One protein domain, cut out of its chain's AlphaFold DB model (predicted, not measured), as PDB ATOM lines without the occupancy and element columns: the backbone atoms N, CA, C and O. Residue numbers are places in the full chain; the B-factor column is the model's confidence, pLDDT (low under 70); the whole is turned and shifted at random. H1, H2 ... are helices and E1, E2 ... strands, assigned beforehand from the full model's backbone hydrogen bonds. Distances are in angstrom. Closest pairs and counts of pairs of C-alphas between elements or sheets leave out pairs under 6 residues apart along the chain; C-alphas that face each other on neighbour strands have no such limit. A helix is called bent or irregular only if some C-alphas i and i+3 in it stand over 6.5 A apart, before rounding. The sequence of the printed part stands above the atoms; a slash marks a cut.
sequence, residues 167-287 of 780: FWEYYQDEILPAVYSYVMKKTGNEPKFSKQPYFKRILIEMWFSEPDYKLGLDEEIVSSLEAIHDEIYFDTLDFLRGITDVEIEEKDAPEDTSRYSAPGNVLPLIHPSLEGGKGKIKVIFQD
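What this domain is: This is residues 167 to 287 of the 780 residues of the protein "Peptidase_M14 domain-containing protein" of bacterium (UniProt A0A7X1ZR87). Picture an elongated two-layer slab, a sheet of the three strands E4, E1 and E5 with the helices H1 and H2 side by side over one face and the other face bare. The small hairpin of E2 and E3 sits at the beginning of H2, and an irregular loop extends beyond its other end; residues 215 to 220 and 248 to 256 stick out from the body. The printed part has 121 residues, with two named helices and five named strands in the order H1, E1, E2, E3, H2, E4, E5. The sheet, in the order E4, E1, E5, is mixed, and the class is mixed, helices and strands. The whole is loose, with a radius of gyration of the C-alphas of 17.1 A, and elongated, spanning 52 by 32 by 21 A.

How they stand to each other: Start at H1, residues 167 to 187, which is on the sheet at a height over the sheet of 9.9 A, over E5, residues 280 to 286, and along it at 6 degrees on the local plane. Next look at E1, residues 201 to 207, the inner strand: it is antiparallel to E5, with N 203 and O 284 2.9 A apart, within hydrogen-bond range. On its other side is E4, residues 265 to 270, parallel to E1, with N 204 and O 267 2.9 A apart. Further along, E2, residues 212 to 214, and E3, residues 221 to 223, form an antiparallel hairpin, with N 222 and O 213 2.9 A apart. H2, residues 224 to 242, is on the same face as H1, over E4 at a height over the sheet of 9.2 A; the closest C-alphas of H2 and E4, those of His 229 and Pro 268, are 5.6 A apart. H1 and H2 are close but not clearly touching, with the C-alphas of Leu 176 and Thr 236 closest at 7.9 A, at a shallow tilt of 27 degrees, the same way. In H2 every O i to N i+4 pair is within hydrogen-bond range; in H1, 15 of 17 are.

Where its parts are: Find C-alpha 167 at (153.980, 179.114, 188.036), where H1 begins its 28.5 A; it is irregular, but only just, with C-alphas 173 and 176 6.8 A apart. E1 covers 19.5 A, E2 7.4 A and E3 6.1 A. From C-alpha 224 at (163.376, 186.860, 191.386), H2 runs 25.7 A. E4 covers 15.6 A, and E5 runs 20.2 A to C-alpha 286 at (138.947, 191.728, 181.029).

The domain as a whole: The C-alphas farthest apart, those of Glu 249 and Gly 276, are 54.5 A from each other. The printed part has no cut. The links from H1 to E1, 13 residues, and from H2 to E4, 22 residues, are long. Look for low confidence in the model at residues 246 to 260, where pLDDT is under 70.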
ATOM      1  N   PHE A 167     154.820 178.035 188.535       95.94
ATOM      2  CA  PHE A 167     153.980 179.114 188.036       95.94
ATOM      3  C   PHE A 167     154.223 179.379 186.547       95.94
ATOM      4  O   PHE A 167     153.257 179.489 185.799       95.94
ATOM      5  N   TRP A 168     155.478 179.444 186.103       96.06
ATOM      6  CA  TRP A 168     155.814 179.712 184.709       96.06
ATOM      7  C   TRP A 168     155.276 178.627 183.773       96.06
ATOM      8  O   TRP A 168     154.711 178.935 182.725       96.06
ATOM      9  N   GLU A 169     155.359 177.358 184.180       95.81
ATOM     10  CA  GLU A 169     154.714 176.260 183.455       95.81
ATOM     11  C   GLU A 169     153.193 176.455 183.372       95.81
ATOM     12  O   GLU A 169     152.648 176.397 182.273       95.81
ATOM     13  N   TYR A 170     152.518 176.779 184.481       96.69
ATOM     14  CA  TYR A 170     151.079 177.084 184.481       96.69
ATOM     15  C   TYR A 170     150.726 178.282 183.581       96.69
ATOM     16  O   TYR A 170     149.749 178.242 182.834       96.69
ATOM     17  N   TYR A 171     151.529 179.343 183.610       97.44
ATOM     18  CA  TYR A 171     151.338 180.520 182.772       97.44
ATOM     19  C   TYR A 171     151.438 180.175 181.274       97.44
ATOM     20  O   TYR A 171     150.586 180.588 180.484       97.44
ATOM     21  N   GLN A 172     152.416 179.349 180.898       96.69
ATOM     22  CA  GLN A 172     152.621 178.883 179.525       96.69
ATOM     23  C   GLN A 172     151.566 177.866 179.058       96.69
ATOM     24  O   GLN A 172     151.209 177.872 177.882       96.69
ATOM     25  N   ASP A 173     151.086 176.993 179.948       97.00
ATOM     26  CA  ASP A 173     150.162 175.901 179.607       97.00
ATOM     27  C   ASP A 173     148.684 176.319 179.644       97.00
ATOM     28  O   ASP A 173     147.885 175.798 178.872       97.00
ATOM     29  N   GLU A 174     148.315 177.277 180.499       97.25
ATOM     30  CA  GLU A 174     146.908 177.623 180.750       97.25
ATOM     31  C   GLU A 174     146.588 179.078 180.382       97.25
ATOM     32  O   GLU A 174     145.605 179.354 179.688       97.25
ATOM     33  N   ILE A 175     147.420 180.037 180.810       97.62
ATOM     34  CA  ILE A 175     147.120 181.469 180.648       97.62
ATOM     35  C   ILE A 175     147.356 181.916 179.200       97.62
ATOM     36  O   ILE A 175     146.440 182.443 178.564       97.62
ATOM     37  N   LEU A 176     148.561 181.704 178.662       97.06
ATOM     38  CA  LEU A 176     148.908 182.138 177.305       97.06
ATOM     39  C   LEU A 176     148.011 181.514 176.221       97.06
ATOM     40  O   LEU A 176     147.508 182.270 175.381       97.06
ATOM     41  N   PRO A 177     147.716 180.197 176.228       97.25
ATOM     42  CA  PRO A 177     146.811 179.601 175.246       97.25
ATOM     43  C   PRO A 177     145.387 180.162 175.322       97.25
ATOM     44  O   PRO A 177     144.741 180.339 174.283       97.25
ATOM     45  N   ALA A 178     144.892 180.503 176.519       97.44
ATOM     46  CA  ALA A 178     143.584 181.137 176.680       97.44
ATOM     47  C   ALA A 178     143.559 182.555 176.083       97.44
ATOM     48  O   ALA A 178     142.611 182.905 175.373       97.44
ATOM     49  N   VAL A 179     144.618 183.348 176.303       97.19
ATOM     50  CA  VAL A 179     144.778 184.672 175.677       97.19
ATOM     51  C   VAL A 179     144.855 184.535 174.158       97.19
ATOM     52  O   VAL A 179     144.092 185.196 173.455       97.19
ATOM     53  N   TYR A 180     145.702 183.641 173.643       96.75
ATOM     54  CA  TYR A 180     145.823 183.357 172.210       96.75
ATOM     55  C   TYR A 180     144.468 183.027 171.573       96.75
ATOM     56  O   TYR A 180     144.030 183.696 170.634       96.75
ATOM     57  N   SER A 181     143.759 182.046 172.138       96.69
ATOM     58  CA  SER A 181     142.446 181.604 171.658       96.69
ATOM     59  C   SER A 181     141.434 182.749 171.644       96.69
ATOM     60  O   SER A 181     140.648 182.887 170.704       96.69
ATOM     61  N   TYR A 182     141.463 183.602 172.672       96.81
ATOM     62  CA  TYR A 182     140.596 184.767 172.756       96.81
ATOM     63  C   TYR A 182     140.899 185.791 171.656       96.81
ATOM     64  O   TYR A 182     139.977 186.240 170.968       96.81
ATOM     65  N   VAL A 183     142.176 186.145 171.472       96.06
ATOM     66  CA  VAL A 183     142.614 187.113 170.457       96.06
ATOM     67  C   VAL A 183     142.225 186.620 169.068       96.06
ATOM     68  O   VAL A 183     141.529 187.343 168.356       96.06
ATOM     69  N   MET A 184     142.568 185.375 168.726       95.94
ATOM     70  CA  MET A 184     142.229 184.769 167.436       95.94
ATOM     71  C   MET A 184     140.718 184.782 167.194       95.94
ATOM     72  O   MET A 184     140.247 185.275 166.168       95.94
ATOM     73  N   LYS A 185     139.917 184.366 168.180       95.44
ATOM     74  CA  LYS A 185     138.454 184.416 168.070       95.44
ATOM     75  C   LYS A 185     137.934 185.840 167.857       95.44
ATOM     76  O   LYS A 185     137.047 186.055 167.030       95.44
ATOM     77  N   LYS A 186     138.448 186.828 168.596       92.81
ATOM     78  CA  LYS A 186     137.984 188.221 168.512       92.81
ATOM     79  C   LYS A 186     138.326 188.852 167.165       92.81
ATOM     80  O   LYS A 186     137.524 189.633 166.642       92.81
ATOM     81  N   THR A 187     139.480 188.519 166.603       92.88
ATOM     82  CA  THR A 187     139.978 189.097 165.352       92.88
ATOM     83  C   THR A 187     139.548 188.306 164.116       92.88
ATOM     84  O   THR A 187     139.784 188.774 163.003       92.88
ATOM     85  N   GLY A 188     138.867 187.167 164.282       94.31
ATOM     86  CA  GLY A 188     138.478 186.289 163.175       94.31
ATOM     87  C   GLY A 188     139.679 185.565 162.565       94.31
ATOM     88  O   GLY A 188     139.758 185.460 161.350       94.31
ATOM     89  N   ASN A 189     140.616 185.124 163.409       93.88
ATOM     90  CA  ASN A 189     141.894 184.484 163.072       93.88
ATOM     91  C   ASN A 189     142.871 185.360 162.274       93.88
ATOM     92  O   ASN A 189     143.843 184.857 161.729       93.88
ATOM     93  N   GLU A 190     142.633 186.669 162.242       93.38
ATOM     94  CA  GLU A 190     143.487 187.648 161.568       93.38
ATOM     95  C   GLU A 190     143.772 188.828 162.511       93.38
ATOM     96  O   GLU A 190     143.172 189.906 162.361       93.38
ATOM     97  N   PRO A 191     144.587 188.628 163.558       92.44
ATOM     98  CA  PRO A 191     145.082 189.708 164.413       92.44
ATOM     99  C   PRO A 191     145.895 190.728 163.602       92.44
ATOM    100  O   PRO A 191     146.949 190.419 163.065       92.44
ATOM    101  N   LYS A 192     145.396 191.963 163.521       89.00
ATOM    102  CA  LYS A 192     145.975 193.075 162.747       89.00
ATOM    103  C   LYS A 192     146.035 194.323 163.619       89.00
ATOM    104  O   LYS A 192     145.163 194.495 164.476       89.00
ATOM    105  N   PHE A 193     146.964 195.238 163.340       84.25
ATOM    106  CA  PHE A 193     147.042 196.540 164.024       84.25
ATOM    107  C   PHE A 193     145.703 197.296 164.001       84.25
ATOM    108  O   PHE A 193     145.271 197.842 165.012       84.25
ATOM    109  N   SER A 194     144.969 197.239 162.886       83.88
ATOM    110  CA  SER A 194     143.644 197.865 162.735       83.88
ATOM    111  C   SER A 194     142.537 197.262 163.618       83.88
ATOM    112  O   SER A 194     141.478 197.875 163.777       83.88
ATOM    113  N   LYS A 195     142.758 196.072 164.196       88.31
ATOM    114  CA  LYS A 195     141.831 195.373 165.104       88.31
ATOM    115  C   LYS A 195     142.245 195.465 166.576       88.31
ATOM    116  O   LYS A 195     141.575 194.876 167.425       88.31
ATOM    117  N   GLN A 196     143.329 196.176 166.876       89.38
ATOM    118  CA  GLN A 196     143.751 196.464 168.240       89.38
ATOM    119  C   GLN A 196     142.908 197.594 168.861       89.38
ATOM    120  O   GLN A 196     142.372 198.437 168.134       89.38
ATOM    121  N   PRO A 197     142.787 197.646 170.199       92.31
ATOM    122  CA  PRO A 197     143.314 196.685 171.174       92.31
ATOM    123  C   PRO A 197     142.547 195.354 171.203       92.31
ATOM    124  O   PRO A 197     141.329 195.294 171.010       92.31
ATOM    125  N   TYR A 198     143.264 194.263 171.474       93.56
ATOM    126  CA  TYR A 198     142.689 192.919 171.519       93.56
ATOM    127  C   TYR A 198     141.934 192.643 172.812       93.56
ATOM    128  O   TYR A 198     140.931 191.937 172.793       93.56
ATOM    129  N   PHE A 199     142.345 193.222 173.930       95.00
ATOM    130  CA  PHE A 199     141.646 193.101 175.204       95.00
ATOM    131  C   PHE A 199     141.821 194.374 176.025       95.00
ATOM    132  O   PHE A 199     142.640 195.232 175.698       95.00
ATOM    133  N   LYS A 200     141.038 194.511 177.097       93.56
ATOM    134  CA  LYS A 200     141.160 195.655 178.001       93.56
ATOM    135  C   LYS A 200     142.348 195.471 178.939       93.56
ATOM    136  O   LYS A 200     143.214 196.339 179.002       93.56
ATOM    137  N   ARG A 201     142.370 194.363 179.684       95.81
ATOM    138  CA  ARG A 201     143.425 194.072 180.661       95.81
ATOM    139  C   ARG A 201     143.566 192.578 180.922       95.81
ATOM    140  O   ARG A 201     142.557 191.889 181.052       95.81
ATOM    141  N   ILE A 202     144.799 192.119 181.101       97.75
ATOM    142  CA  ILE A 202     145.120 190.884 181.816       97.75
ATOM    143  C   ILE A 202     145.878 191.252 183.094       97.75
ATOM    144  O   ILE A 202     146.960 191.822 183.033       97.75
ATOM    145  N   LEU A 203     145.272 190.981 184.250       98.06
ATOM    146  CA  LEU A 203     145.888 191.148 185.568       98.06
ATOM    147  C   LEU A 203     146.337 189.781 186.078       98.06
ATOM    148  O   LEU A 203     145.515 188.867 186.168       98.06
ATOM    149  N   ILE A 204     147.609 189.667 186.437       98.31
ATOM    150  CA  ILE A 204     148.207 188.478 187.043       98.31
ATOM    151  C   ILE A 204     148.763 188.906 188.398       98.31
ATOM    152  O   ILE A 204     149.829 189.502 188.488       98.31
ATOM    153  N   GLU A 205     147.988 188.659 189.447       97.94
ATOM    154  CA  GLU A 205     148.317 189.031 190.820       97.94
ATOM    155  C   GLU A 205     148.972 187.848 191.550       97.94
ATOM    156  O   GLU A 205     148.460 186.725 191.488       97.94
ATOM    157  N   MET A 206     150.108 188.089 192.210       96.56
ATOM    158  CA  MET A 206     151.053 187.050 192.634       96.56
ATOM    159  C   MET A 206     151.587 187.274 194.054       96.56
ATOM    160  O   MET A 206     151.972 188.385 194.412       96.56
ATOM    161  N   TRP A 207     151.675 186.191 194.832       96.62
ATOM    162  CA  TRP A 207     152.342 186.140 196.136       96.62
ATOM    163  C   TRP A 207     153.262 184.920 196.190       96.62
ATOM    164  O   TRP A 207     152.775 183.801 196.030       96.62
ATOM    165  N   PHE A 208     154.556 185.114 196.442       95.69
ATOM    166  CA  PHE A 208     155.553 184.037 196.518       95.69
ATOM    167  C   PHE A 208     156.563 184.298 197.646       95.69
ATOM    168  O   PHE A 208     156.643 185.407 198.163       95.69
ATOM    169  N   SER A 209     157.308 183.270 198.056       92.88
ATOM    170  CA  SER A 209     158.336 183.328 199.112       92.88
ATOM    171  C   SER A 209     159.755 183.414 198.536       92.88
ATOM    172  O   SER A 209     160.676 182.723 198.964       92.88
ATOM    173  N   GLU A 210     159.904 184.259 197.526       93.31
ATOM    174  CA  GLU A 210     161.104 184.413 196.705       93.31
ATOM    175  C   GLU A 210     161.986 185.574 197.210       93.31
ATOM    176  O   GLU A 210     161.474 186.449 197.920       93.31
ATOM    177  N   PRO A 211     163.302 185.594 196.909       92.25
ATOM    178  CA  PRO A 211     164.193 186.679 197.318       92.25
ATOM    179  C   PRO A 211     163.754 188.021 196.723       92.25
ATOM    180  O   PRO A 211     163.411 188.086 195.543       92.25
ATOM    181  N   ASP A 212     163.784 189.068 197.553       95.00
ATOM    182  CA  ASP A 212     163.472 190.453 197.179       95.00
ATOM    183  C   ASP A 212     164.103 191.441 198.181       95.00
ATOM    184  O   ASP A 212     163.490 191.812 199.183       95.00
ATOM    185  N   TYR A 213     165.375 191.804 197.983       94.62
ATOM    186  CA  TYR A 213     166.112 192.660 198.925       94.62
ATOM    187  C   TYR A 213     167.254 193.455 198.276       94.62
ATOM    188  O   TYR A 213     167.817 193.056 197.258       94.62
ATOM    189  N   LYS A 214     167.643 194.576 198.905       95.31
ATOM    190  CA  LYS A 214     168.805 195.383 198.492       95.31
ATOM    191  C   LYS A 214     170.124 194.675 198.803       95.31
ATOM    192  O   LYS A 214     170.313 194.198 199.919       95.31
ATOM    193  N   LEU A 215     171.079 194.720 197.873       94.81
ATOM    194  CA  LEU A 215     172.429 194.167 198.058       94.81
ATOM    195  C   LEU A 215     173.336 195.024 198.956       94.81
ATOM    196  O   LEU A 215     174.387 194.564 199.396       94.81
ATOM    197  N   GLY A 216     172.963 196.280 199.218       94.44
ATOM    198  CA  GLY A 216     173.829 197.233 199.921       94.44
ATOM    199  C   GLY A 216     174.963 197.789 199.049       94.44
ATOM    200  O   GLY A 216     175.928 198.345 199.580       94.44
ATOM    201  N   LEU A 217     174.841 197.652 197.724       95.06
ATOM    202  CA  LEU A 217     175.718 198.240 196.717       95.06
ATOM    203  C   LEU A 217     174.890 199.156 195.807       95.06
ATOM    204  O   LEU A 217     174.198 198.678 194.917       95.06
ATOM    205  N   ASP A 218     174.966 200.470 196.029       94.56
ATOM    206  CA  ASP A 218     174.141 201.466 195.322       94.56
ATOM    207  C   ASP A 218     172.640 201.098 195.360       94.56
ATOM    208  O   ASP A 218     172.114 200.827 196.442       94.56
ATOM    209  N   GLU A 219     171.960 201.080 194.209       95.56
ATOM    210  CA  GLU A 219     170.558 200.660 194.082       95.56
ATOM    211  C   GLU A 219     170.394 199.183 193.686       95.56
ATOM    212  O   GLU A 219     169.272 198.746 193.460       95.56
ATOM    213  N   GLU A 220     171.477 198.394 193.639       96.62
ATOM    214  CA  GLU A 220     171.422 196.985 193.234       96.62
ATOM    215  C   GLU A 220     170.595 196.130 194.204       96.62
ATOM    216  O   GLU A 220     170.720 196.232 195.435       96.62
ATOM    217  N   ILE A 221     169.778 195.237 193.641       95.81
ATOM    218  CA  ILE A 221     168.904 194.328 194.385       95.81
ATOM    219  C   ILE A 221     169.058 192.882 193.903       95.81
ATOM    220  O   ILE A 221     169.561 192.616 192.817       95.81
ATOM    221  N   VAL A 222     168.605 191.937 194.725       95.75
ATOM    222  CA  VAL A 222     168.340 190.552 194.320       95.75
ATOM    223  C   VAL A 222     166.838 190.355 194.394       95.75
ATOM    224  O   VAL A 222     166.280 190.338 195.493       95.75
ATOM    225  N   SER A 223     166.198 190.179 193.236       96.06
ATOM    226  CA  SER A 223     164.758 189.951 193.171       96.06
ATOM    227  C   SER A 223     164.353 189.005 192.039       96.06
ATOM    228  O   SER A 223     164.269 189.396 190.875       96.06
ATOM    229  N   SER A 224     164.039 187.746 192.363       95.44
ATOM    230  CA  SER A 224     163.376 186.860 191.386       95.44
ATOM    231  C   SER A 224     161.888 187.212 191.222       95.44
ATOM    232  O   SER A 224     161.271 186.824 190.226       95.44
ATOM    233  N   LEU A 225     161.330 187.982 192.169       96.00
ATOM    234  CA  LEU A 225     159.995 188.578 192.107       96.00
ATOM    235  C   LEU A 225     159.892 189.670 191.036       96.00
ATOM    236  O   LEU A 225     158.939 189.665 190.257       96.00
ATOM    237  N   GLU A 226     160.871 190.569 190.959       96.56
ATOM    238  CA  GLU A 226     160.966 191.524 189.853       96.56
ATOM    239  C   GLU A 226     161.231 190.803 188.527       96.56
ATOM    240  O   GLU A 226     160.543 191.046 187.539       96.56
ATOM    241  N   ALA A 227     162.156 189.835 188.508       95.88
ATOM    242  CA  ALA A 227     162.483 189.123 187.276       95.88
ATOM    243  C   ALA A 227     161.253 188.442 186.643       95.88
ATOM    244  O   ALA A 227     161.081 188.474 185.427       95.88
ATOM    245  N   ILE A 228     160.362 187.843 187.453       96.00
ATOM    246  CA  ILE A 228     159.118 187.250 186.937       96.00
ATOM    247  C   ILE A 228     158.067 188.296 186.542       96.00
ATOM    248  O   ILE A 228     157.255 188.018 185.659       96.00
ATOM    249  N   HIS A 229     158.071 189.492 187.146       96.44
ATOM    250  CA  HIS A 229     157.248 190.613 186.676       96.44
ATOM    251  C   HIS A 229     157.585 190.909 185.219       96.44
ATOM    252  O   HIS A 229     156.691 190.913 184.367       96.44
ATOM    253  N   ASP A 230     158.860 191.152 184.936       94.69
ATOM    254  CA  ASP A 230     159.308 191.598 183.620       94.69
ATOM    255  C   ASP A 230     159.203 190.501 182.571       94.69
ATOM    256  O   ASP A 230     158.833 190.781 181.430       94.69
ATOM    257  N   GLU A 231     159.434 189.248 182.965       93.25
ATOM    258  CA  GLU A 231     159.145 188.079 182.139       93.25
ATOM    259  C   GLU A 231     157.686 188.088 181.667       93.25
ATOM    260  O   GLU A 231     157.412 188.094 180.472       93.25
ATOM    261  N   ILE A 232     156.720 188.181 182.591       95.81
ATOM    262  CA  ILE A 232     155.303 188.215 182.217       95.81
ATOM    263  C   ILE A 232     155.022 189.441 181.350       95.81
ATOM    264  O   ILE A 232     154.318 189.325 180.349       95.81
ATOM    265  N   TYR A 233     155.515 190.623 181.722       95.69
ATOM    266  CA  TYR A 233     155.173 191.853 181.014       95.69
ATOM    267  C   TYR A 233     155.672 191.840 179.566       95.69
ATOM    268  O   TYR A 233     154.855 191.922 178.642       95.69
ATOM    269  N   PHE A 234     156.982 191.713 179.354       92.69
ATOM    270  CA  PHE A 234     157.561 191.825 178.018       92.69
ATOM    271  C   PHE A 234     157.281 190.604 177.160       92.69
ATOM    272  O   PHE A 234     156.915 190.785 176.001       92.69
ATOM    273  N   ASP A 235     157.322 189.390 177.710       91.00
ATOM    274  CA  ASP A 235     157.083 188.194 176.903       91.00
ATOM    275  C   ASP A 235     155.628 188.126 176.435       91.00
ATOM    276  O   ASP A 235     155.365 187.718 175.303       91.00
ATOM    277  N   THR A 236     154.665 188.592 177.250       94.00
ATOM    278  CA  THR A 236     153.268 188.710 176.798       94.00
ATOM    279  C   THR A 236     153.149 189.723 175.657       94.00
ATOM    280  O   THR A 236     152.442 189.467 174.680       94.00
ATOM    281  N   LEU A 237     153.796 190.889 175.771       92.44
ATOM    282  CA  LEU A 237     153.751 191.920 174.729       92.44
ATOM    283  C   LEU A 237     154.412 191.431 173.435       92.44
ATOM    284  O   LEU A 237     153.844 191.616 172.354       92.44
ATOM    285  N   ASP A 238     155.543 190.739 173.548       88.38
ATOM    286  CA  ASP A 238     156.254 190.130 172.430       88.38
ATOM    287  C   ASP A 238     155.429 189.038 171.770       88.38
ATOM    288  O   ASP A 238     155.278 189.053 170.549       88.38
ATOM    289  N   PHE A 239     154.822 188.145 172.550       91.19
ATOM    290  CA  PHE A 239     153.864 187.155 172.064       91.19
ATOM    291  C   PHE A 239     152.729 187.817 171.267       91.19
ATOM    292  O   PHE A 239     152.467 187.444 170.120       91.19
ATOM    293  N   LEU A 240     152.078 188.838 171.833       93.25
ATOM    294  CA  LEU A 240     150.947 189.529 171.203       93.25
ATOM    295  C   LEU A 240     151.363 190.268 169.931       93.25
ATOM    296  O   LEU A 240     150.609 190.314 168.954       93.25
ATOM    297  N   ARG A 241     152.574 190.827 169.912       87.69
ATOM    298  CA  ARG A 241     153.170 191.363 168.695       87.69
ATOM    299  C   ARG A 241     153.431 190.264 167.674       87.69
ATOM    300  O   ARG A 241     153.149 190.478 166.498       87.69
ATOM    301  N   GLY A 242     153.997 189.146 168.113       87.88
ATOM    302  CA  GLY A 242     154.416 188.012 167.299       87.88
ATOM    303  C   GLY A 242     153.279 187.392 166.505       87.88
ATOM    304  O   GLY A 242     153.469 187.043 165.346       87.88
ATOM    305  N   ILE A 243     152.090 187.341 167.104       90.31
ATOM    306  CA  ILE A 243     150.881 186.870 166.427       90.31
ATOM    307  C   ILE A 243     150.207 187.943 165.566       90.31
ATOM    308  O   ILE A 243     149.256 187.607 164.887       90.31
ATOM    309  N   THR A 244     150.623 189.217 165.601       89.31
ATOM    310  CA  THR A 244     149.973 190.306 164.844       89.31
ATOM    311  C   THR A 244     150.549 190.438 163.430       89.31
ATOM    312  O   THR A 244     151.732 190.755 163.270       89.31
ATOM    313  N   ASP A 245     149.692 190.296 162.416       79.56
ATOM    314  CA  ASP A 245     150.033 190.482 161.003       79.56
ATOM    315  C   ASP A 245     150.465 191.928 160.710       79.56
ATOM    316  O   ASP A 245     149.842 192.894 161.164       79.56
ATOM    317  N   VAL A 246     151.522 192.072 159.906       64.56
ATOM    318  CA  VAL A 246     152.045 193.367 159.446       64.56
ATOM    319  C   VAL A 246     151.494 193.668 158.055       64.56
ATOM    320  O   VAL A 246     151.727 192.906 157.120       64.56
ATOM    321  N   GLU A 247     150.762 194.772 157.903       57.06
ATOM    322  CA  GLU A 247     150.228 195.200 156.604       57.06
ATOM    323  C   GLU A 247     151.308 195.942 155.779       57.06
ATOM    324  O   GLU A 247     152.080 196.744 156.297       57.06
ATOM    325  N   ILE A 248     151.374 195.664 154.468       45.59
ATOM    326  CA  ILE A 248     152.462 196.074 153.545       45.59
ATOM    327  C   ILE A 248     152.481 197.593 153.243       45.59
ATOM    328  O   ILE A 248     153.488 198.113 152.757       45.59
ATOM    329  N   GLU A 249     151.408 198.335 153.543       45.84
ATOM    330  CA  GLU A 249     151.332 199.796 153.330       45.84
ATOM    331  C   GLU A 249     152.180 200.614 154.326       45.84
ATOM    332  O   GLU A 249     152.352 201.817 154.149       45.84
ATOM    333  N   GLU A 250     152.792 199.966 155.321       50.94
ATOM    334  CA  GLU A 250     153.656 200.593 156.328       50.94
ATOM    335  C   GLU A 250     155.156 200.357 156.049       50.94
ATOM    336  O   GLU A 250     155.930 200.037 156.947       50.94
ATOM    337  N   LYS A 251     155.609 200.538 154.797       40.44
ATOM    338  CA  LYS A 251     157.047 200.474 154.430       40.44
ATOM    339  C   LYS A 251     157.935 201.522 155.127       40.44
ATOM    340  O   LYS A 251     159.155 201.397 155.068       40.44
ATOM    341  N   ASP A 252     157.329 202.513 155.783       42.16
ATOM    342  CA  ASP A 252     157.999 203.511 156.626       42.16
ATOM    343  C   ASP A 252     157.921 203.180 158.134       42.16
ATOM    344  O   ASP A 252     158.339 203.994 158.966       42.16
ATOM    345  N   ALA A 253     157.378 202.016 158.520       40.72
ATOM    346  CA  ALA A 253     157.449 201.557 159.904       40.72
ATOM    347  C   ALA A 253     158.921 201.307 160.294       40.72
ATOM    348  O   ALA A 253     159.693 200.807 159.472       40.72
ATOM    349  N   PRO A 254     159.342 201.659 161.525       41.50
ATOM    350  CA  PRO A 254     160.701 201.393 161.991       41.50
ATOM    351  C   PRO A 254     161.067 199.910 161.829       41.50
ATOM    352  O   PRO A 254     160.200 199.049 161.970       41.50
ATOM    353  N   GLU A 255     162.353 199.605 161.603       36.22
ATOM    354  CA  GLU A 255     162.865 198.219 161.548       36.22
ATOM    355  C   GLU A 255     162.433 197.393 162.777       36.22
ATOM    356  O   GLU A 255     162.181 196.194 162.662       36.22
ATOM    357  N   ASP A 256     162.254 198.050 163.931       46.72
ATOM    358  CA  ASP A 256     161.614 197.484 165.116       46.72
ATOM    359  C   ASP A 256     160.118 197.844 165.181       46.72
ATOM    360  O   ASP A 256     159.698 198.875 165.709       46.72
ATOM    361  N   THR A 257     159.292 196.945 164.656       47.16
ATOM    362  CA  THR A 257     157.831 197.050 164.729       47.16
ATOM    363  C   THR A 257     157.260 196.494 166.038       47.16
ATOM    364  O   THR A 257     156.037 196.504 166.206       47.16
ATOM    365  N   SER A 258     158.083 195.978 166.967       50.16
ATOM    366  CA  SER A 258     157.589 195.351 168.206       50.16
ATOM    367  C   SER A 258     156.828 196.325 169.101       50.16
ATOM    368  O   SER A 258     155.800 195.986 169.687       50.16
ATOM    369  N   ARG A 259     157.259 197.585 169.067       61.62
ATOM    370  CA  ARG A 259     156.784 198.692 169.901       61.62
ATOM    371  C   ARG A 259     155.588 199.444 169.315       61.62
ATOM    372  O   ARG A 259     155.156 200.446 169.877       61.62
ATOM    373  N   TYR A 260     155.059 198.975 168.182       68.81
ATOM    374  CA  TYR A 260     153.893 199.559 167.510       68.81
ATOM    375  C   TYR A 260     152.574 198.862 167.881       68.81
ATOM    376  O   TYR A 260     151.498 199.308 167.489       68.81
ATOM    377  N   SER A 261     152.653 197.752 168.622       81.94
ATOM    378  CA  SER A 261     151.493 196.961 169.034       81.94
ATOM    379  C   SER A 261     150.848 197.562 170.283       81.94
ATOM    380  O   SER A 261     151.516 197.777 171.287       81.94
ATOM    381  N   ALA A 262     149.538 197.791 170.234       90.19
ATOM    382  CA  ALA A 262     148.693 198.246 171.334       90.19
ATOM    383  C   ALA A 262     147.682 197.153 171.736       90.19
ATOM    384  O   ALA A 262     146.473 197.339 171.568       90.19
ATOM    385  N   PRO A 263     148.123 195.971 172.205       91.62
ATOM    386  CA  PRO A 263     147.234 194.822 172.339       91.62
ATOM    387  C   PRO A 263     146.249 194.933 173.515       91.62
ATOM    388  O   PRO A 263     145.222 194.250 173.507       91.62
ATOM    389  N   GLY A 264     146.526 195.793 174.495       93.38
ATOM    390  CA  GLY A 264     145.803 195.886 175.763       93.38
ATOM    391  C   GLY A 264     146.762 195.941 176.953       93.38
ATOM    392  O   GLY A 264     147.969 195.758 176.804       93.38
ATOM    393  N   ASN A 265     146.239 196.198 178.152       94.69
ATOM    394  CA  ASN A 265     147.073 196.325 179.348       94.69
ATOM    395  C   ASN A 265     147.490 194.949 179.901       94.69
ATOM    396  O   ASN A 265     146.643 194.198 180.388       94.69
ATOM    397  N   VAL A 266     148.783 194.634 179.862       96.81
ATOM    398  CA  VAL A 266     149.377 193.491 180.576       96.81
ATOM    399  C   VAL A 266     149.848 193.983 181.940       96.81
ATOM    400  O   VAL A 266     150.646 194.913 182.008       96.81
ATOM    401  N   LEU A 267     149.324 193.400 183.017       97.38
ATOM    402  CA  LEU A 267     149.585 193.849 184.381       97.38
ATOM    403  C   LEU A 267     149.962 192.674 185.294       97.38
ATOM    404  O   LEU A 267     149.079 192.069 185.907       97.38
ATOM    405  N   PRO A 268     151.257 192.355 185.417       97.50
ATOM    406  CA  PRO A 268     151.781 191.630 186.567       97.50
ATOM    407  C   PRO A 268     151.660 192.520 187.811       97.50
ATOM    408  O   PRO A 268     152.049 193.688 187.785       97.50
ATOM    409  N   LEU A 269     151.086 191.993 188.890       97.56
ATOM    410  CA  LEU A 269     150.999 192.670 190.182       97.56
ATOM    411  C   LEU A 269     151.627 191.776 191.248       97.56
ATOM    412  O   LEU A 269     151.026 190.792 191.686       97.56
ATOM    413  N   ILE A 270     152.850 192.124 191.631       96.12
ATOM    414  CA  ILE A 270     153.647 191.368 192.588       96.12
ATOM    415  C   ILE A 270     153.456 191.951 193.989       96.12
ATOM    416  O   ILE A 270     153.495 193.166 194.183       96.12
ATOM    417  N   HIS A 271     153.222 191.082 194.968       95.94
ATOM    418  CA  HIS A 271     153.210 191.448 196.383       95.94
ATOM    419  C   HIS A 271     154.572 191.166 197.031       95.94
ATOM    420  O   HIS A 271     155.286 190.284 196.548       95.94
ATOM    421  N   PRO A 272     154.910 191.851 198.143       94.50
ATOM    422  CA  PRO A 272     156.115 191.559 198.916       94.50
ATOM    423  C   PRO A 272     156.266 190.074 199.258       94.50
ATOM    424  O   PRO A 272     155.269 189.365 199.443       94.50
ATOM    425  N   SER A 273     157.518 189.629 199.383       93.62
ATOM    426  CA  SER A 273     157.844 188.233 199.681       93.62
ATOM    427  C   SER A 273     157.131 187.721 200.937       93.62
ATOM    428  O   SER A 273     157.077 188.387 201.971       93.62
ATOM    429  N   LEU A 274     156.583 186.508 200.849       90.31
ATOM    430  CA  LEU A 274     155.875 185.836 201.943       90.31
ATOM    431  C   LEU A 274     156.778 184.967 202.835       90.31
ATOM    432  O   LEU A 274     156.227 184.162 203.580       90.31
ATOM    433  N   GLU A 275     158.109 185.039 202.695       83.81
ATOM    434  CA  GLU A 275     159.134 184.255 203.420       83.81
ATOM    435  C   GLU A 275     158.642 182.942 204.071       83.81
ATOM    436  O   GLU A 275     158.090 182.903 205.172       83.81
ATOM    437  N   GLY A 276     158.839 181.814 203.383       80.00
ATOM    438  CA  GLY A 276     158.384 180.495 203.847       80.00
ATOM    439  C   GLY A 276     156.875 180.234 203.698       80.00
ATOM    440  O   GLY A 276     156.419 179.123 203.984       80.00
ATOM    441  N   GLY A 277     156.099 181.215 203.229       85.94
ATOM    442  CA  GLY A 277     154.702 181.057 202.824       85.94
ATOM    443  C   GLY A 277     154.520 180.303 201.498       85.94
ATOM    444  O   GLY A 277     155.434 180.201 200.679       85.94
ATOM    445  N   LYS A 278     153.306 179.775 201.276       89.25
ATOM    446  CA  LYS A 278     152.926 179.111 200.016       89.25
ATOM    447  C   LYS A 278     152.609 180.135 198.928       89.25
ATOM    448  O   LYS A 278     151.920 181.117 199.202       89.25
ATOM    449  N   GLY A 279     153.014 179.831 197.696       92.06
ATOM    450  CA  GLY A 279     152.654 180.618 196.521       92.06
ATOM    451  C   GLY A 279     151.140 180.697 196.279       92.06
ATOM    452  O   GLY A 279     150.417 179.708 196.444       92.06
ATOM    453  N   LYS A 280     150.656 181.870 195.867       95.00
ATOM    454  CA  LYS A 280     149.267 182.111 195.455       95.00
ATOM    455  C   LYS A 280     149.248 182.982 194.206       95.00
ATOM    456  O   LYS A 280     150.027 183.921 194.093       95.00
ATOM    457  N   ILE A 281     148.307 182.702 193.308       96.25
ATOM    458  CA  ILE A 281     148.076 183.505 192.106       96.25
ATOM    459  C   ILE A 281     146.590 183.798 191.912       96.25
ATOM    460  O   ILE A 281     145.726 183.019 192.325       96.25
ATOM    461  N   LYS A 282     146.291 184.915 191.255       97.81
ATOM    462  CA  LYS A 282     144.955 185.273 190.785       97.81
ATOM    463  C   LYS A 282     145.063 185.915 189.408       97.81
ATOM    464  O   LYS A 282     145.735 186.924 189.240       97.81
ATOM    465  N   VAL A 283     144.355 185.348 188.436       98.19
ATOM    466  CA  VAL A 283     144.351 185.831 187.051       98.19
ATOM    467  C   VAL A 283     142.983 186.422 186.731       98.19
ATOM    468  O   VAL A 283     141.957 185.780 186.960       98.19
ATOM    469  N   ILE A 284     142.954 187.647 186.210       98.12
ATOM    470  CA  ILE A 284     141.729 188.317 185.762       98.12
ATOM    471  C   ILE A 284     141.929 188.797 184.327       98.12
ATOM    472  O   ILE A 284     142.724 189.697 184.071       98.12
ATOM    473  N   PHE A 285     141.152 188.239 183.402       97.44
ATOM    474  CA  PHE A 285     141.095 188.692 182.016       97.44
ATOM    475  C   PHE A 285     139.843 189.550 181.794       97.44
ATOM    476  O   PHE A 285     138.733 189.145 182.141       97.44
ATOM    477  N   GLN A 286     140.012 190.747 181.235       95.75
ATOM    478  CA  GLN A 286     138.947 191.728 181.029       95.75
ATOM    479  C   GLN A 286     138.909 192.200 179.574       95.75
ATOM    480  O   GLN A 286     139.942 192.523 178.986       95.75
ATOM    481  N   ASP A 287     137.700 192.356 179.035       93.62
ATOM    482  CA  ASP A 287     137.453 193.052 177.770       93.62
ATOM    483  C   ASP A 287     136.327 194.085 177.907       93.62
ATOM    484  O   ASP A 287     135.583 194.103 178.895       93.62
TER     485      ASP A 287